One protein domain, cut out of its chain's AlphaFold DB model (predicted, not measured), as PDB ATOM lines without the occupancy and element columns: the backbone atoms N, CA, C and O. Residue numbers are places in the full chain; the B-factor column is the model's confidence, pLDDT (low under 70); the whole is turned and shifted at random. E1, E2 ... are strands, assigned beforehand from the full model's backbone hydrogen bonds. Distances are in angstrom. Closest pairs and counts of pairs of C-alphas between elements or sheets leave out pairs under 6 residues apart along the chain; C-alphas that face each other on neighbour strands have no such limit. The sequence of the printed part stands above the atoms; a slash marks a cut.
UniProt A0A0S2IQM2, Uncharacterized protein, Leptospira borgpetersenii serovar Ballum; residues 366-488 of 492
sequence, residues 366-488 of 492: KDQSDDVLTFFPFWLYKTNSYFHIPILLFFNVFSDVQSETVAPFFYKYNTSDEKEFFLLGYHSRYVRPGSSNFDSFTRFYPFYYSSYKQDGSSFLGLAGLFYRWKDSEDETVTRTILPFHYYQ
ATOM      1  N   LYS A 366     502.627 407.424 433.936       75.19
ATOM      2  CA  LYS A 366     503.191 406.593 435.027       75.19
ATOM      3  C   LYS A 366     502.260 406.489 436.242       75.19
ATOM      4  O   LYS A 366     502.118 405.397 436.790       75.19
ATOM      5  N   ASP A 367     501.580 407.580 436.580       76.62
ATOM      6  CA  ASP A 367     500.691 407.673 437.745       76.62
ATOM      7  C   ASP A 367     499.238 407.259 437.443       76.62
ATOM      8  O   ASP A 367     498.371 407.390 438.302       76.62
ATOM      9  N   GLN A 368     498.953 406.763 436.228       67.56
ATOM     10  CA  GLN A 368     497.612 406.362 435.751       67.56
ATOM     11  C   GLN A 368     496.544 407.469 435.819       67.56
ATOM     12  O   GLN A 368     495.348 407.205 435.708       67.56
ATOM     13  N   SER A 369     496.972 408.719 435.991       71.88
ATOM     14  CA  SER A 369     496.099 409.879 436.161       71.88
ATOM     15  C   SER A 369     495.407 410.319 434.870       71.88
ATOM     16  O   SER A 369     494.356 410.946 434.935       71.88
ATOM     17  N   ASP A 370     495.976 409.995 433.707       79.19
ATOM     18  CA  ASP A 370     495.594 410.584 432.416       79.19
ATOM     19  C   ASP A 370     495.558 409.521 431.297       79.19
ATOM     20  O   ASP A 370     496.053 409.707 430.182       79.19
ATOM     21  N   ASP A 371     494.979 408.358 431.610       86.19
ATOM     22  CA  ASP A 371     494.808 407.278 430.638       86.19
ATOM     23  C   ASP A 371     493.726 407.651 429.604       86.19
ATOM     24  O   ASP A 371     492.586 407.988 429.944       86.19
ATOM     25  N   VAL A 372     494.085 407.577 428.319       88.00
ATOM     26  CA  VAL A 372     493.197 407.874 427.182       88.00
ATOM     27  C   VAL A 372     493.124 406.654 426.274       88.00
ATOM     28  O   VAL A 372     494.149 406.079 425.910       88.00
ATOM     29  N   LEU A 373     491.913 406.282 425.863       90.62
ATOM     30  CA  LEU A 373     491.649 405.239 424.876       90.62
ATOM     31  C   LEU A 373     490.608 405.735 423.868       90.62
ATOM     32  O   LEU A 373     489.512 406.144 424.223       90.62
ATOM     33  N   THR A 374     490.930 405.680 422.588       88.19
ATOM     34  CA  THR A 374     490.066 406.083 421.478       88.19
ATOM     35  C   THR A 374     490.072 404.966 420.448       88.19
ATOM     36  O   THR A 374     491.120 404.638 419.910       88.19
ATOM     37  N   PHE A 375     488.912 404.390 420.164       89.88
ATOM     38  CA  PHE A 375     488.636 403.502 419.045       89.88
ATOM     39  C   PHE A 375     487.504 404.111 418.200       89.88
ATOM     40  O   PHE A 375     486.343 403.750 418.356       89.88
ATOM     41  N   PHE A 376     487.800 405.118 417.378       81.69
ATOM     42  CA  PHE A 376     486.791 405.856 416.611       81.69
ATOM     43  C   PHE A 376     486.153 404.984 415.511       81.69
ATOM     44  O   PHE A 376     486.878 404.249 414.840       81.69
ATOM     45  N   PRO A 377     484.831 405.081 415.260       79.06
ATOM     46  CA  PRO A 377     483.818 405.874 415.972       79.06
ATOM     47  C   PRO A 377     483.130 405.121 417.130       79.06
ATOM     48  O   PRO A 377     482.048 405.509 417.561       79.06
ATOM     49  N   PHE A 378     483.704 404.019 417.614       88.44
ATOM     50  CA  PHE A 378     483.042 403.086 418.528       88.44
ATOM     51  C   PHE A 378     483.237 403.407 420.012       88.44
ATOM     52  O   PHE A 378     482.298 403.237 420.777       88.44
ATOM     53  N   TRP A 379     484.420 403.845 420.441       90.56
ATOM     54  CA  TRP A 379     484.767 403.951 421.863       90.56
ATOM     55  C   TRP A 379     485.667 405.156 422.108       90.56
ATOM     56  O   TRP A 379     486.752 405.226 421.545       90.56
ATOM     57  N   LEU A 380     485.277 406.093 422.958       92.12
ATOM     58  CA  LEU A 380     486.131 407.198 423.396       92.12
ATOM     59  C   LEU A 380     486.145 407.199 424.920       92.12
ATOM     60  O   LEU A 380     485.090 407.259 425.538       92.12
ATOM     61  N   TYR A 381     487.314 407.117 425.531       91.69
ATOM     62  CA  TYR A 381     487.480 407.061 426.974       91.69
ATOM     63  C   TYR A 381     488.655 407.935 427.395       91.69
ATOM     64  O   TYR A 381     489.743 407.855 426.819       91.69
ATOM     65  N   LYS A 382     488.434 408.730 428.434       90.44
ATOM     66  CA  LYS A 382     489.478 409.443 429.157       90.44
ATOM     67  C   LYS A 382     489.182 409.361 430.650       90.44
ATOM     68  O   LYS A 382     488.080 409.726 431.073       90.44
ATOM     69  N   THR A 383     490.166 408.910 431.428       86.38
ATOM     70  CA  THR A 383     490.074 408.846 432.894       86.38
ATOM     71  C   THR A 383     489.672 410.208 433.468       86.38
ATOM     72  O   THR A 383     490.163 411.245 433.024       86.38
ATOM     73  N   ASN A 384     488.733 410.199 434.421       83.62
ATOM     74  CA  ASN A 384     488.174 411.383 435.090       83.62
ATOM     75  C   ASN A 384     487.628 412.470 434.146       83.62
ATOM     76  O   ASN A 384     487.674 413.658 434.469       83.62
ATOM     77  N   SER A 385     487.142 412.087 432.960       88.50
ATOM     78  CA  SER A 385     486.605 413.051 432.002       88.50
ATOM     79  C   SER A 385     485.381 412.531 431.255       88.50
ATOM     80  O   SER A 385     484.297 413.099 431.393       88.50
ATOM     81  N   TYR A 386     485.516 411.473 430.451       90.31
ATOM     82  CA  TYR A 386     484.406 411.012 429.617       90.31
ATOM     83  C   TYR A 386     484.521 409.556 429.173       90.31
ATOM     84  O   TYR A 386     485.604 408.979 429.069       90.31
ATOM     85  N   PHE A 387     483.364 408.990 428.843       93.31
ATOM     86  CA  PHE A 387     483.183 407.713 428.180       93.31
ATOM     87  C   PHE A 387     482.063 407.822 427.132       93.31
ATOM     88  O   PHE A 387     480.906 408.072 427.459       93.31
ATOM     89  N   HIS A 388     482.380 407.654 425.852       91.94
ATOM     90  CA  HIS A 388     481.423 407.778 424.754       91.94
ATOM     91  C   HIS A 388     481.443 406.545 423.854       91.94
ATOM     92  O   HIS A 388     482.502 406.016 423.517       91.94
ATOM     93  N   ILE A 389     480.258 406.151 423.396       92.38
ATOM     94  CA  ILE A 389     480.025 405.173 422.335       92.38
ATOM     95  C   ILE A 389     479.204 405.895 421.249       92.38
ATOM     96  O   ILE A 389     477.974 405.770 421.223       92.38
ATOM     97  N   PRO A 390     479.850 406.693 420.371       87.81
ATOM     98  CA  PRO A 390     479.155 407.546 419.401       87.81
ATOM     99  C   PRO A 390     478.174 406.791 418.502       87.81
ATOM    100  O   PRO A 390     477.095 407.300 418.213       87.81
ATOM    101  N   ILE A 391     478.508 405.558 418.105       87.06
ATOM    102  CA  ILE A 391     477.628 404.732 417.262       87.06
ATOM    103  C   ILE A 391     476.308 404.348 417.951       87.06
ATOM    104  O   ILE A 391     475.307 404.138 417.277       87.06
ATOM    105  N   LEU A 392     476.291 404.290 419.287       88.88
ATOM    106  CA  LEU A 392     475.077 404.081 420.082       88.88
ATOM    107  C   LEU A 392     474.470 405.405 420.570       88.88
ATOM    108  O   LEU A 392     473.539 405.377 421.372       88.88
ATOM    109  N   LEU A 393     475.008 406.552 420.129       86.38
ATOM    110  CA  LEU A 393     474.694 407.888 420.645       86.38
ATOM    111  C   LEU A 393     474.778 407.965 422.179       86.38
ATOM    112  O   LEU A 393     474.057 408.739 422.800       86.38
ATOM    113  N   PHE A 394     475.639 407.144 422.788       90.56
ATOM    114  CA  PHE A 394     475.831 407.093 424.231       90.56
ATOM    115  C   PHE A 394     477.008 407.990 424.608       90.56
ATOM    116  O   PHE A 394     478.145 407.739 424.211       90.56
ATOM    117  N   PHE A 395     476.749 409.020 425.399       91.06
ATOM    118  CA  PHE A 395     477.724 409.991 425.861       91.06
ATOM    119  C   PHE A 395     477.650 410.092 427.377       91.06
ATOM    120  O   PHE A 395     476.679 410.596 427.928       91.06
ATOM    121  N   ASN A 396     478.674 409.603 428.063       91.25
ATOM    122  CA  ASN A 396     478.839 409.751 429.498       91.25
ATOM    123  C   ASN A 396     480.007 410.707 429.781       91.25
ATOM    124  O   ASN A 396     481.102 410.530 429.254       91.25
ATOM    125  N   VAL A 397     479.769 411.741 430.577       89.88
ATOM    126  CA  VAL A 397     480.779 412.687 431.063       89.88
ATOM    127  C   VAL A 397     480.807 412.545 432.572       89.88
ATOM    128  O   VAL A 397     479.756 412.551 433.207       89.88
ATOM    129  N   PHE A 398     481.985 412.386 433.159       88.31
ATOM    130  CA  PHE A 398     482.103 412.152 434.591       88.31
ATOM    131  C   PHE A 398     483.365 412.786 435.161       88.31
ATOM    132  O   PHE A 398     484.419 412.811 434.531       88.31
ATOM    133  N   SER A 399     483.237 413.274 436.383       84.56
ATOM    134  CA  SER A 399     484.317 413.727 437.248       84.56
ATOM    135  C   SER A 399     484.018 413.276 438.678       84.56
ATOM    136  O   SER A 399     482.969 412.686 438.945       84.56
ATOM    137  N   ASP A 400     484.904 413.600 439.619       79.69
ATOM    138  CA  ASP A 400     484.693 413.301 441.042       79.69
ATOM    139  C   ASP A 400     483.438 413.980 441.629       79.69
ATOM    140  O   ASP A 400     482.933 413.563 442.670       79.69
ATOM    141  N   VAL A 401     482.920 415.025 440.970       82.94
ATOM    142  CA  VAL A 401     481.833 415.877 441.487       82.94
ATOM    143  C   VAL A 401     480.516 415.673 440.737       82.94
ATOM    144  O   VAL A 401     479.444 415.782 441.335       82.94
ATOM    145  N   GLN A 402     480.574 415.385 439.436       86.62
ATOM    146  CA  GLN A 402     479.389 415.296 438.584       86.62
ATOM    147  C   GLN A 402     479.484 414.139 437.591       86.62
ATOM    148  O   GLN A 402     480.559 413.805 437.102       86.62
ATOM    149  N   SER A 403     478.339 413.558 437.243       88.81
ATOM    150  CA  SER A 403     478.220 412.569 436.175       88.81
ATOM    151  C   SER A 403     476.978 412.842 435.337       88.81
ATOM    152  O   SER A 403     475.872 412.873 435.875       88.81
ATOM    153  N   GLU A 404     477.139 412.950 434.030       88.88
ATOM    154  CA  GLU A 404     476.073 413.123 433.054       88.88
ATOM    155  C   GLU A 404     476.113 411.962 432.059       88.88
ATOM    156  O   GLU A 404     477.175 411.532 431.625       88.88
ATOM    157  N   THR A 405     474.959 411.400 431.719       89.25
ATOM    158  CA  THR A 405     474.802 410.349 430.712       89.25
ATOM    159  C   THR A 405     473.675 410.728 429.776       89.25
ATOM    160  O   THR A 405     472.548 410.920 430.219       89.25
ATOM    161  N   VAL A 406     473.969 410.748 428.485       86.44
ATOM    162  CA  VAL A 406     473.032 411.015 427.400       86.44
ATOM    163  C   VAL A 406     473.051 409.812 426.469       86.44
ATOM    164  O   VAL A 406     474.109 409.415 425.999       86.44
ATOM    165  N   ALA A 407     471.904 409.202 426.209       86.56
ATOM    166  CA  ALA A 407     471.752 408.119 425.244       86.56
ATOM    167  C   ALA A 407     470.363 408.198 424.588       86.56
ATOM    168  O   ALA A 407     469.497 408.935 425.075       86.56
ATOM    169  N   PRO A 408     470.098 407.470 423.488       82.25
ATOM    170  CA  PRO A 408     468.770 407.433 422.894       82.25
ATOM    171  C   PRO A 408     467.720 407.087 423.948       82.25
ATOM    172  O   PRO A 408     467.796 406.045 424.597       82.25
ATOM    173  N   PHE A 409     466.753 407.987 424.122       81.31
ATOM    174  CA  PHE A 409     465.665 407.847 425.091       81.31
ATOM    175  C   PHE A 409     466.105 407.748 426.555       81.31
ATOM    176  O   PHE A 409     465.302 407.333 427.380       81.31
ATOM    177  N   PHE A 410     467.332 408.122 426.905       82.81
ATOM    178  CA  PHE A 410     467.839 408.005 428.266       82.81
ATOM    179  C   PHE A 410     468.708 409.209 428.610       82.81
ATOM    180  O   PHE A 410     469.674 409.511 427.913       82.81
ATOM    181  N   TYR A 411     468.392 409.874 429.714       84.38
ATOM    182  CA  TYR A 411     469.252 410.902 430.286       84.38
ATOM    183  C   TYR A 411     469.391 410.666 431.780       84.38
ATOM    184  O   TYR A 411     468.420 410.338 432.465       84.38
ATOM    185  N   LYS A 412     470.598 410.856 432.298       84.88
ATOM    186  CA  LYS A 412     470.889 410.764 433.723       84.88
ATOM    187  C   LYS A 412     471.908 411.823 434.095       84.88
ATOM    188  O   LYS A 412     472.978 411.862 433.505       84.88
ATOM    189  N   TYR A 413     471.613 412.611 435.112       84.69
ATOM    190  CA  TYR A 413     472.524 413.616 435.638       84.69
ATOM    191  C   TYR A 413     472.621 413.462 437.148       84.69
ATOM    192  O   TYR A 413     471.607 413.311 437.821       84.69
ATOM    193  N   ASN A 414     473.835 413.449 437.681       82.50
ATOM    194  CA  ASN A 414     474.081 413.399 439.114       82.50
ATOM    195  C   ASN A 414     475.170 414.397 439.486       82.50
ATOM    196  O   ASN A 414     476.216 414.439 438.843       82.50
ATOM    197  N   THR A 415     474.975 415.082 440.598       83.81
ATOM    198  CA  THR A 415     475.999 415.829 441.328       83.81
ATOM    199  C   THR A 415     475.939 415.448 442.809       83.81
ATOM    200  O   THR A 415     475.157 414.576 443.215       83.81
ATOM    201  N   SER A 416     476.753 416.096 443.646       78.94
ATOM    202  CA  SER A 416     476.610 416.035 445.104       78.94
ATOM    203  C   SER A 416     475.193 416.378 445.569       78.94
ATOM    204  O   SER A 416     474.727 415.767 446.536       78.94
ATOM    205  N   ASP A 417     474.513 417.288 444.868       75.88
ATOM    206  CA  ASP A 417     473.303 417.966 445.337       75.88
ATOM    207  C   ASP A 417     472.060 417.698 444.486       75.88
ATOM    208  O   ASP A 417     470.948 417.876 444.970       75.88
ATOM    209  N   GLU A 418     472.215 417.219 443.257       78.06
ATOM    210  CA  GLU A 418     471.118 417.000 442.314       78.06
ATOM    211  C   GLU A 418     471.209 415.605 441.698       78.06
ATOM    212  O   GLU A 418     472.287 415.123 441.346       78.06
ATOM    213  N   LYS A 419     470.065 414.935 441.556       80.69
ATOM    214  CA  LYS A 419     469.941 413.695 440.786       80.69
ATOM    215  C   LYS A 419     468.737 413.791 439.870       80.69
ATOM    216  O   LYS A 419     467.614 413.905 440.350       80.69
ATOM    217  N   GLU A 420     468.960 413.651 438.573       80.56
ATOM    218  CA  GLU A 420     467.920 413.608 437.554       80.56
ATOM    219  C   GLU A 420     468.016 412.339 436.705       80.56
ATOM    220  O   GLU A 420     469.099 411.842 436.380       80.56
ATOM    221  N   PHE A 421     466.853 411.818 436.322       80.38
ATOM    222  CA  PHE A 421     466.709 410.642 435.479       80.38
ATOM    223  C   PHE A 421     465.511 410.785 434.536       80.38
ATOM    224  O   PHE A 421     464.406 411.122 434.968       80.38
ATOM    225  N   PHE A 422     465.713 410.451 433.261       76.81
ATOM    226  CA  PHE A 422     464.682 410.484 432.226       76.81
ATOM    227  C   PHE A 422     464.744 409.238 431.349       76.81
ATOM    228  O   PHE A 422     465.824 408.786 430.959       76.81
ATOM    229  N   LEU A 423     463.560 408.751 430.974       69.50
ATOM    230  CA  LEU A 423     463.373 407.703 429.979       69.50
ATOM    231  C   LEU A 423     462.321 408.168 428.952       69.50
ATOM    232  O   LEU A 423     461.207 408.535 429.328       69.50
ATOM    233  N   LEU A 424     462.675 408.131 427.663       65.62
ATOM    234  CA  LEU A 424     461.865 408.523 426.497       65.62
ATOM    235  C   LEU A 424     461.453 410.011 426.461       65.62
ATOM    236  O   LEU A 424     460.266 410.318 426.487       65.62
ATOM    237  N   GLY A 425     462.396 410.952 426.318       61.34
ATOM    238  CA  GLY A 425     462.018 412.329 425.962       61.34
ATOM    239  C   GLY A 425     463.157 413.299 425.655       61.34
ATOM    240  O   GLY A 425     464.316 412.902 425.557       61.34
ATOM    241  N   TYR A 426     462.788 414.566 425.449       57.22
ATOM    242  CA  TYR A 426     463.651 415.647 424.956       57.22
ATOM    243  C   TYR A 426     463.934 416.692 426.043       57.22
ATOM    244  O   TYR A 426     462.992 417.260 426.598       57.22
ATOM    245  N   HIS A 427     465.221 416.970 426.285       60.22
ATOM    246  CA  HIS A 427     465.716 417.966 427.238       60.22
ATOM    247  C   HIS A 427     466.346 419.155 426.504       60.22
ATOM    248  O   HIS A 427     467.286 418.975 425.735       60.22
ATOM    249  N   SER A 428     465.880 420.377 426.777       53.81
ATOM    250  CA  SER A 428     466.622 421.594 426.426       53.81
ATOM    251  C   SER A 428     466.670 422.551 427.610       53.81
ATOM    252  O   SER A 428     465.622 423.022 428.067       53.81
ATOM    253  N   ARG A 429     467.881 422.866 428.068       53.34
ATOM    254  CA  ARG A 429     468.155 423.894 429.073       53.34
ATOM    255  C   ARG A 429     468.616 425.155 428.353       53.34
ATOM    256  O   ARG A 429     469.628 425.125 427.656       53.34
ATOM    257  N   TYR A 430     467.865 426.244 428.478       45.25
ATOM    258  CA  TYR A 430     468.284 427.541 427.950       45.25
ATOM    259  C   TYR A 430     468.730 428.428 429.109       45.25
ATOM    260  O   TYR A 430     467.900 428.918 429.874       45.25
ATOM    261  N   VAL A 431     470.044 428.622 429.225       50.78
ATOM    262  CA  VAL A 431     470.634 429.537 430.205       50.78
ATOM    263  C   VAL A 431     470.697 430.922 429.573       50.78
ATOM    264  O   VAL A 431     471.421 431.145 428.600       50.78
ATOM    265  N   ARG A 432     469.926 431.870 430.110       41.03
ATOM    266  CA  ARG A 432     469.981 433.270 429.669       41.03
ATOM    267  C   ARG A 432     471.287 433.902 430.178       41.03
ATOM    268  O   ARG A 432     471.531 433.856 431.384       41.03
ATOM    269  N   PRO A 433     472.125 434.517 429.322       39.47
ATOM    270  CA  PRO A 433     473.347 435.166 429.787       39.47
ATOM    271  C   PRO A 433     473.010 436.299 430.767       39.47
ATOM    272  O   PRO A 433     472.250 437.201 430.422       39.47
ATOM    273  N   GLY A 434     473.573 436.265 431.980       50.16
ATOM    274  CA  GLY A 434     473.494 437.370 432.946       50.16
ATOM    275  C   GLY A 434     472.441 437.264 434.058       50.16
ATOM    276  O   GLY A 434     472.313 438.209 434.831       50.16
ATOM    277  N   SER A 435     471.718 436.146 434.201       39.69
ATOM    278  CA  SER A 435     470.840 435.906 435.362       39.69
ATOM    279  C   SER A 435     471.125 434.549 436.001       39.69
ATOM    280  O   SER A 435     471.040 433.530 435.324       39.69
ATOM    281  N   SER A 436     471.424 434.526 437.299       42.12
ATOM    282  CA  SER A 436     471.833 433.318 438.026       42.12
ATOM    283  C   SER A 436     470.704 432.346 438.383       42.12
ATOM    284  O   SER A 436     471.017 431.266 438.857       42.12
ATOM    285  N   ASN A 437     469.422 432.676 438.165       40.38
ATOM    286  CA  ASN A 437     468.316 431.926 438.788       40.38
ATOM    287  C   ASN A 437     467.083 431.651 437.901       40.38
ATOM    288  O   ASN A 437     466.019 431.356 438.436       40.38
ATOM    289  N   PHE A 438     467.178 431.712 436.568       36.97
ATOM    290  CA  PHE A 438     466.054 431.294 435.712       36.97
ATOM    291  C   PHE A 438     466.509 430.435 434.533       36.97
ATOM    292  O   PHE A 438     466.793 430.938 433.446       36.97
ATOM    293  N   ASP A 439     466.506 429.122 434.757       42.44
ATOM    294  CA  ASP A 439     466.515 428.126 433.693       42.44
ATOM    295  C   ASP A 439     465.087 427.940 433.174       42.44
ATOM    296  O   ASP A 439     464.239 427.341 433.836       42.44
ATOM    297  N   SER A 440     464.798 428.437 431.972       40.56
ATOM    298  CA  SER A 440     463.596 428.006 431.258       40.56
ATOM    299  C   SER A 440     463.898 426.682 430.565       40.56
ATOM    300  O   SER A 440     464.774 426.621 429.696       40.56
ATOM    301  N   PHE A 441     463.171 425.627 430.924       47.00
ATOM    302  CA  PHE A 441     463.252 424.327 430.266       47.00
ATOM    303  C   PHE A 441     461.880 423.944 429.687       47.00
ATOM    304  O   PHE A 441     460.838 424.290 430.241       47.00
ATOM    305  N   THR A 442     461.866 423.197 428.581       47.16
ATOM    306  CA  THR A 442     460.646 422.573 428.030       47.16
ATOM    307  C   THR A 442     460.750 421.063 428.241       47.16
ATOM    308  O   THR A 442     461.774 420.477 427.900       47.16
ATOM    309  N   ARG A 443     459.729 420.437 428.847       55.31
ATOM    310  CA  ARG A 443     459.727 419.002 429.197       55.31
ATOM    311  C   ARG A 443     458.612 418.269 428.458       55.31
ATOM    312  O   ARG A 443     457.445 418.599 428.639       55.31
ATOM    313  N   PHE A 444     458.964 417.233 427.701       54.12
ATOM    314  CA  PHE A 444     458.018 416.231 427.206       54.12
ATOM    315  C   PHE A 444     458.551 414.852 427.599       54.12
ATOM    316  O   PHE A 444     459.449 414.333 426.936       54.12
ATOM    317  N   TYR A 445     458.050 414.293 428.709       66.56
ATOM    318  CA  TYR A 445     458.499 412.996 429.224       66.56
ATOM    319  C   TYR A 445     457.326 412.183 429.772       66.56
ATOM    320  O   TYR A 445     456.597 412.677 430.635       66.56
ATOM    321  N   PRO A 446     457.173 410.918 429.360       63.22
ATOM    322  CA  PRO A 446     456.347 409.979 430.083       63.22
ATOM    323  C   PRO A 446     457.011 409.623 431.425       63.22
ATOM    324  O   PRO A 446     456.361 409.732 432.454       63.22
ATOM    325  N   PHE A 447     458.302 409.281 431.485       74.19
ATOM    326  CA  PHE A 447     458.945 408.807 432.722       74.19
ATOM    327  C   PHE A 447     460.067 409.748 433.184       74.19
ATOM    328  O   PHE A 447     461.070 409.910 432.486       74.19
ATOM    329  N   TYR A 448     459.911 410.357 434.362       76.69
ATOM    330  CA  TYR A 448     460.833 411.363 434.905       76.69
ATOM    331  C   TYR A 448     461.018 411.213 436.415       76.69
ATOM    332  O   TYR A 448     460.050 410.998 437.141       76.69
ATOM    333  N   TYR A 449     462.249 411.376 436.889       77.00
ATOM    334  CA  TYR A 449     462.569 411.528 438.302       77.00
ATOM    335  C   TYR A 449     463.591 412.650 438.504       77.00
ATOM    336  O   TYR A 449     464.584 412.713 437.779       77.00
ATOM    337  N   SER A 450     463.387 413.487 439.517       76.94
ATOM    338  CA  SER A 450     464.392 414.439 439.999       76.94
ATOM    339  C   SER A 450     464.421 414.491 441.517       76.94
ATOM    340  O   SER A 450     463.416 414.239 442.184       76.94
ATOM    341  N   SER A 451     465.576 414.817 442.081       76.00
ATOM    342  CA  SER A 451     465.745 415.052 443.509       76.00
ATOM    343  C   SER A 451     466.842 416.073 443.745       76.00
ATOM    344  O   SER A 451     467.920 415.974 443.156       76.00
ATOM    345  N   TYR A 452     466.556 417.020 444.628       74.62
ATOM    346  CA  TYR A 452     467.436 418.117 445.000       74.62
ATOM    347  C   TYR A 452     467.710 418.029 446.503       74.62
ATOM    348  O   TYR A 452     466.795 417.934 447.314       74.62
ATOM    349  N   LYS A 453     468.985 418.014 446.902       64.69
ATOM    350  CA  LYS A 453     469.376 417.990 448.320       64.69
ATOM    351  C   LYS A 453     469.186 419.338 448.994       64.69
ATOM    352  O   LYS A 453     468.870 419.364 450.177       64.69
ATOM    353  N   GLN A 454     469.406 420.432 448.264       62.75
ATOM    354  CA  GLN A 454     469.397 421.783 448.826       62.75
ATOM    355  C   GLN A 454     468.043 422.149 449.443       62.75
ATOM    356  O   GLN A 454     467.995 422.849 450.450       62.75
ATOM    357  N   ASP A 455     466.960 421.637 448.867       64.31
ATOM    358  CA  ASP A 455     465.592 421.825 449.334       64.31
ATOM    359  C   ASP A 455     464.905 420.490 449.659       64.31
ATOM    360  O   ASP A 455     463.687 420.456 449.722       64.31
ATOM    361  N   GLY A 456     465.658 419.387 449.800       64.94
ATOM    362  CA  GLY A 456     465.183 418.020 450.084       64.94
ATOM    363  C   GLY A 456     464.072 417.468 449.173       64.94
ATOM    364  O   GLY A 456     463.529 416.396 449.452       64.94
ATOM    365  N   SER A 457     463.720 418.166 448.094       74.50
ATOM    366  CA  SER A 457     462.542 417.864 447.295       74.50
ATOM    367  C   SER A 457     462.800 416.708 446.325       74.50
ATOM    368  O   SER A 457     463.925 416.444 445.882       74.50
ATOM    369  N   SER A 458     461.743 415.975 445.972       76.62
ATOM    370  CA  SER A 458     461.821 414.968 444.906       76.62
ATOM    371  C   SER A 458     460.552 414.889 444.076       76.62
ATOM    372  O   SER A 458     459.436 414.978 444.585       76.62
ATOM    373  N   PHE A 459     460.716 414.686 442.775       78.12
ATOM    374  CA  PHE A 459     459.635 414.538 441.816       78.12
ATOM    375  C   PHE A 459     459.735 413.182 441.115       78.12
ATOM    376  O   PHE A 459     460.819 412.746 440.741       78.12
ATOM    377  N   LEU A 460     458.598 412.521 440.906       78.50
ATOM    378  CA  LEU A 460     458.463 411.307 440.101       78.50
ATOM    379  C   LEU A 460     457.235 411.439 439.197       78.50
ATOM    380  O   LEU A 460     456.133 411.600 439.710       78.50
ATOM    381  N   GLY A 461     457.406 411.315 437.884       77.50
ATOM    382  CA  GLY A 461     456.344 411.276 436.877       77.50
ATOM    383  C   GLY A 461     456.386 409.980 436.065       77.50
ATOM    384  O   GLY A 461     457.464 409.549 435.661       77.50
ATOM    385  N   LEU A 462     455.226 409.358 435.827       75.94
ATOM    386  CA  LEU A 462     455.062 408.130 435.040       75.94
ATOM    387  C   LEU A 462     453.923 408.289 434.016       75.94
ATOM    388  O   LEU A 462     452.756 408.429 434.376       75.94
ATOM    389  N   ALA A 463     454.276 408.251 432.737       70.88
ATOM    390  CA  ALA A 463     453.468 408.440 431.535       70.88
ATOM    391  C   ALA A 463     452.474 409.622 431.540       70.88
ATOM    392  O   ALA A 463     451.464 409.563 430.849       70.88
ATOM    393  N   GLY A 464     452.698 410.662 432.356       67.06
ATOM    394  CA  GLY A 464     451.684 411.693 432.640       67.06
ATOM    395  C   GLY A 464     450.446 411.170 433.389       67.06
ATOM    396  O   GLY A 464     449.586 411.954 433.773       67.06
ATOM    397  N   LEU A 465     450.376 409.860 433.642       70.75
ATOM    398  CA  LEU A 465     449.309 409.183 434.369       70.75
ATOM    399  C   LEU A 465     449.480 409.343 435.867       70.75
ATOM    400  O   LEU A 465     448.485 409.508 436.555       70.75
ATOM    401  N   PHE A 466     450.717 409.292 436.360       74.75
ATOM    402  CA  PHE A 466     451.040 409.436 437.772       74.75
ATOM    403  C   PHE A 466     452.105 410.506 437.954       74.75
ATOM    404  O   PHE A 466     453.140 410.455 437.291       74.75
ATOM    405  N   TYR A 467     451.901 411.430 438.887       73.31
ATOM    406  CA  TYR A 467     452.998 412.238 439.407       73.31
ATOM    407  C   TYR A 467     452.962 412.328 440.927       73.31
ATOM    408  O   TYR A 467     451.893 412.392 441.537       73.31
ATOM    409  N   ARG A 468     454.150 412.327 441.534       73.69
ATOM    410  CA  ARG A 468     454.382 412.483 442.967       73.69
ATOM    411  C   ARG A 468     455.459 413.532 443.187       73.69
ATOM    412  O   ARG A 468     456.582 413.344 442.733       73.69
ATOM    413  N   TRP A 469     455.122 414.573 443.934       73.75
ATOM    414  CA  TRP A 469     456.070 415.586 444.386       73.75
ATOM    415  C   TRP A 469     456.191 415.536 445.907       73.75
ATOM    416  O   TRP A 469     455.173 415.473 446.601       73.75
ATOM    417  N   LYS A 470     457.423 415.521 446.407       77.12
ATOM    418  CA  LYS A 470     457.769 415.630 447.818       77.12
ATOM    419  C   LYS A 470     458.551 416.913 448.087       77.12
ATOM    420  O   LYS A 470     459.373 417.290 447.252       77.12
ATOM    421  N   ASP A 471     458.293 417.528 449.235       70.50
ATOM    422  CA  ASP A 471     459.016 418.705 449.736       70.50
ATOM    423  C   ASP A 471     460.284 418.304 450.514       70.50
ATOM    424  O   ASP A 471     460.530 417.117 450.745       70.50
ATOM    425  N   SER A 472     461.021 419.313 450.974       65.69
ATOM    426  CA  SER A 472     462.160 419.294 451.904       65.69
ATOM    427  C   SER A 472     462.032 418.378 453.118       65.69
ATOM    428  O   SER A 472     463.040 417.853 453.588       65.69
ATOM    429  N   GLU A 473     460.818 418.145 453.613       68.38
ATOM    430  CA  GLU A 473     460.539 417.288 454.775       68.38
ATOM    431  C   GLU A 473     460.224 415.821 454.394       68.38
ATOM    432  O   GLU A 473     459.735 415.050 455.217       68.38
ATOM    433  N   ASP A 474     460.459 415.421 453.135       63.78
ATOM    434  CA  ASP A 474     460.073 414.125 452.532       63.78
ATOM    435  C   ASP A 474     458.546 413.854 452.530       63.78
ATOM    436  O   ASP A 474     458.066 412.778 452.135       63.78
ATOM    437  N   GLU A 475     457.753 414.862 452.902       65.75
ATOM    438  CA  GLU A 475     456.297 414.839 452.856       65.75
ATOM    439  C   GLU A 475     455.794 414.954 451.413       65.75
ATOM    440  O   GLU A 475     456.294 415.736 450.606       65.75
ATOM    441  N   THR A 476     454.776 414.163 451.056       65.50
ATOM    442  CA  THR A 476     454.211 414.214 449.703       65.50
ATOM    443  C   THR A 476     453.267 415.409 449.549       65.50
ATOM    444  O   THR A 476     452.128 415.352 450.004       65.50
ATOM    445  N   VAL A 477     453.712 416.442 448.835       62.31
ATOM    446  CA  VAL A 477     452.958 417.678 448.551       62.31
ATOM    447  C   VAL A 477     451.804 417.423 447.590       62.31
ATOM    448  O   VAL A 477     450.718 417.991 447.719       62.31
ATOM    449  N   THR A 478     452.008 416.571 446.586       63.97
ATOM    450  CA  THR A 478     450.966 416.266 445.601       63.97
ATOM    451  C   THR A 478     451.127 414.858 445.049       63.97
ATOM    452  O   THR A 478     452.234 414.442 444.697       63.97
ATOM    453  N   ARG A 479     450.007 414.133 444.935       64.06
ATOM    454  CA  ARG A 479     449.880 412.929 444.105       64.06
ATOM    455  C   ARG A 479     448.743 413.133 443.127       64.06
ATOM    456  O   ARG A 479     447.659 413.559 443.508       64.06
ATOM    457  N   THR A 480     448.962 412.812 441.869       65.50
ATOM    458  CA  THR A 480     447.878 412.790 440.886       65.50
ATOM    459  C   THR A 480     447.946 411.495 440.128       65.50
ATOM    460  O   THR A 480     449.032 411.069 439.741       65.50
ATOM    461  N   ILE A 481     446.776 410.889 439.951       67.69
ATOM    462  CA  ILE A 481     446.544 409.796 439.019       67.69
ATOM    463  C   ILE A 481     445.464 410.303 438.075       67.69
ATOM    464  O   ILE A 481     444.339 410.475 438.534       67.69
ATOM    465  N   LEU A 482     445.773 410.602 436.809       58.62
ATOM    466  CA  LEU A 482     444.769 411.136 435.875       58.62
ATOM    467  C   LEU A 482     443.493 410.259 435.865       58.62
ATOM    468  O   LEU A 482     443.617 409.034 435.799       58.62
ATOM    469  N   PRO A 483     442.279 410.852 435.906       43.28
ATOM    470  CA  PRO A 483     441.976 412.292 435.910       43.28
ATOM    471  C   PRO A 483     441.914 412.943 437.314       43.28
ATOM    472  O   PRO A 483     441.539 414.106 437.435       43.28
ATOM    473  N   PHE A 484     442.246 412.221 438.386       51.38
ATOM    474  CA  PHE A 484     442.073 412.664 439.771       51.38
ATOM    475  C   PHE A 484     443.322 413.360 440.333       51.38
ATOM    476  O   PHE A 484     444.351 412.737 440.612       51.38
ATOM    477  N   HIS A 485     443.199 414.666 440.567       51.66
ATOM    478  CA  HIS A 485     444.159 415.438 441.352       51.66
ATOM    479  C   HIS A 485     443.876 415.261 442.848       51.66
ATOM    480  O   HIS A 485     442.803 415.635 443.319       51.66
ATOM    481  N   TYR A 486     444.836 414.727 443.608       56.31
ATOM    482  CA  TYR A 486     444.757 414.668 445.068       56.31
ATOM    483  C   TYR A 486     445.810 415.606 445.668       56.31
ATOM    484  O   TYR A 486     446.998 415.288 445.769       56.31
ATOM    485  N   TYR A 487     445.366 416.801 446.054       51.38
ATOM    486  CA  TYR A 487     446.183 417.721 446.837       51.38
ATOM    487  C   TYR A 487     446.034 417.341 448.310       51.38
ATOM    488  O   TYR A 487     444.984 417.574 448.911       51.38
ATOM    489  N   GLN A 488     447.057 416.733 448.909       51.00
ATOM    490  CA  GLN A 488     447.052 416.485 450.347       51.00
ATOM    491  C   GLN A 488     447.653 417.704 451.048       51.00
ATOM    492  O   GLN A 488     448.812 417.707 451.442       51.00
TER     493      GLN A 488
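This is residues 366 to 488 of the 492 residues of an uncharacterized protein of Leptospira borgpetersenii serovar Ballum (UniProt A0A0S2IQM2). What shape do these coordinates draw? A long, almost flat ribbon, one layer thick, is made of twelve short strands set side by side, and a two-stranded hairpin, E8 and E9, sticks out from one face of it like an arm between E7 and E10. How are the strands ordered? The 123 printed residues hold fourteen named strands, E1 to E14 in order along the chain, and no named helix, so the class is all strand; the ribbon runs E1 - E2 - E3 - E4 - E5 - E6 - E7 - E10 - E11 - E12 - E13 - E14, antiparallel throughout. How large and how dense is it? It is loose, with a radius of gyration of the C-alphas of 18.0 A, and its spans of 58 by 29 by 29 A make it only just elongated.

How does the ribbon begin? E1, residues 372 to 375, E2, 379 to 382, E3, 386 to 389, E4, 394 to 398, E5, 402 to 407, E6, 410 to 415, and E7, 418 to 423, form a meander, each strand the antiparallel neighbour of the one before. E1 is an edge strand and forms a hairpin with E2 at 172 degrees, where N 373 and O 381 are 2.8 A apart, within hydrogen-bond range. In the hairpin of E5 and E6, at 177 degrees, N 405 and O 412 are 2.7 A apart, also within range. What leaves the ribbon after E7? E8, residues 426 to 431, and E9, residues 439 to 444, are a hairpin at 170 degrees, with N 430 and O 440 within hydrogen-bond range at 3.3 A. E8 is apart from E7, and from E6 only just, with closest C-alphas 8.5 A apart; E9 is apart from E7 and from E10, residues 447 to 452. How does the ribbon go on? E7 and E10 are antiparallel neighbours at 179 degrees, the C-alphas of Glu 420 and Ser 450 face each other at 4.4 A, and N 421 and O 449 are within hydrogen-bond range at 2.8 A. E10 begins a second meander with E11, residues 458 to 462, E12, 466 to 470, E13, 476 to 481, and E14, 484 to 486, the other edge strand. E13 and E14 are a hairpin at 170 degrees, with N 484 and O 481 within hydrogen-bond range at 2.7 A.

Where does the first strand begin? C-alpha 372 of E1 stands at (493.197, 407.874, 427.182); from first to last C-alpha, E1, E2 and E3 each measure 10.3 A and E4 13.1 A. Which strands are longer? E5 measures 17.0 A, E6 and E7 17.3 A each, E8 16.4 A, E9 16.0 A and E10 17.6 A; C-alpha 431, where E8 ends, is at (470.634, 429.537, 430.205). How does the series end? E11 measures 13.8 A, E12 13.6 A, E13 13.9 A and E14 6.3 A, with C-alpha 486 at (444.757, 414.668, 445.068).

How flat is the sheet, and how far does the whole reach? From edge to edge the strands' lines turn by 3 degrees, and the sheet's C-alphas lie up to 3.2 A off its best plane. The C-alphas farthest apart, those of Lys 366 and Phe 484, are 61.6 A apart. Is there a cut or a long link? The printed part has no cut and no long link; E8 to E9, with 7 residues between them, is short but not tight, and the other links are tight. Where is confidence low? The mean pLDDT of the printed part is 72.4, and 47 residues are under 70, among them residues 423 to 446 and 472 to 488.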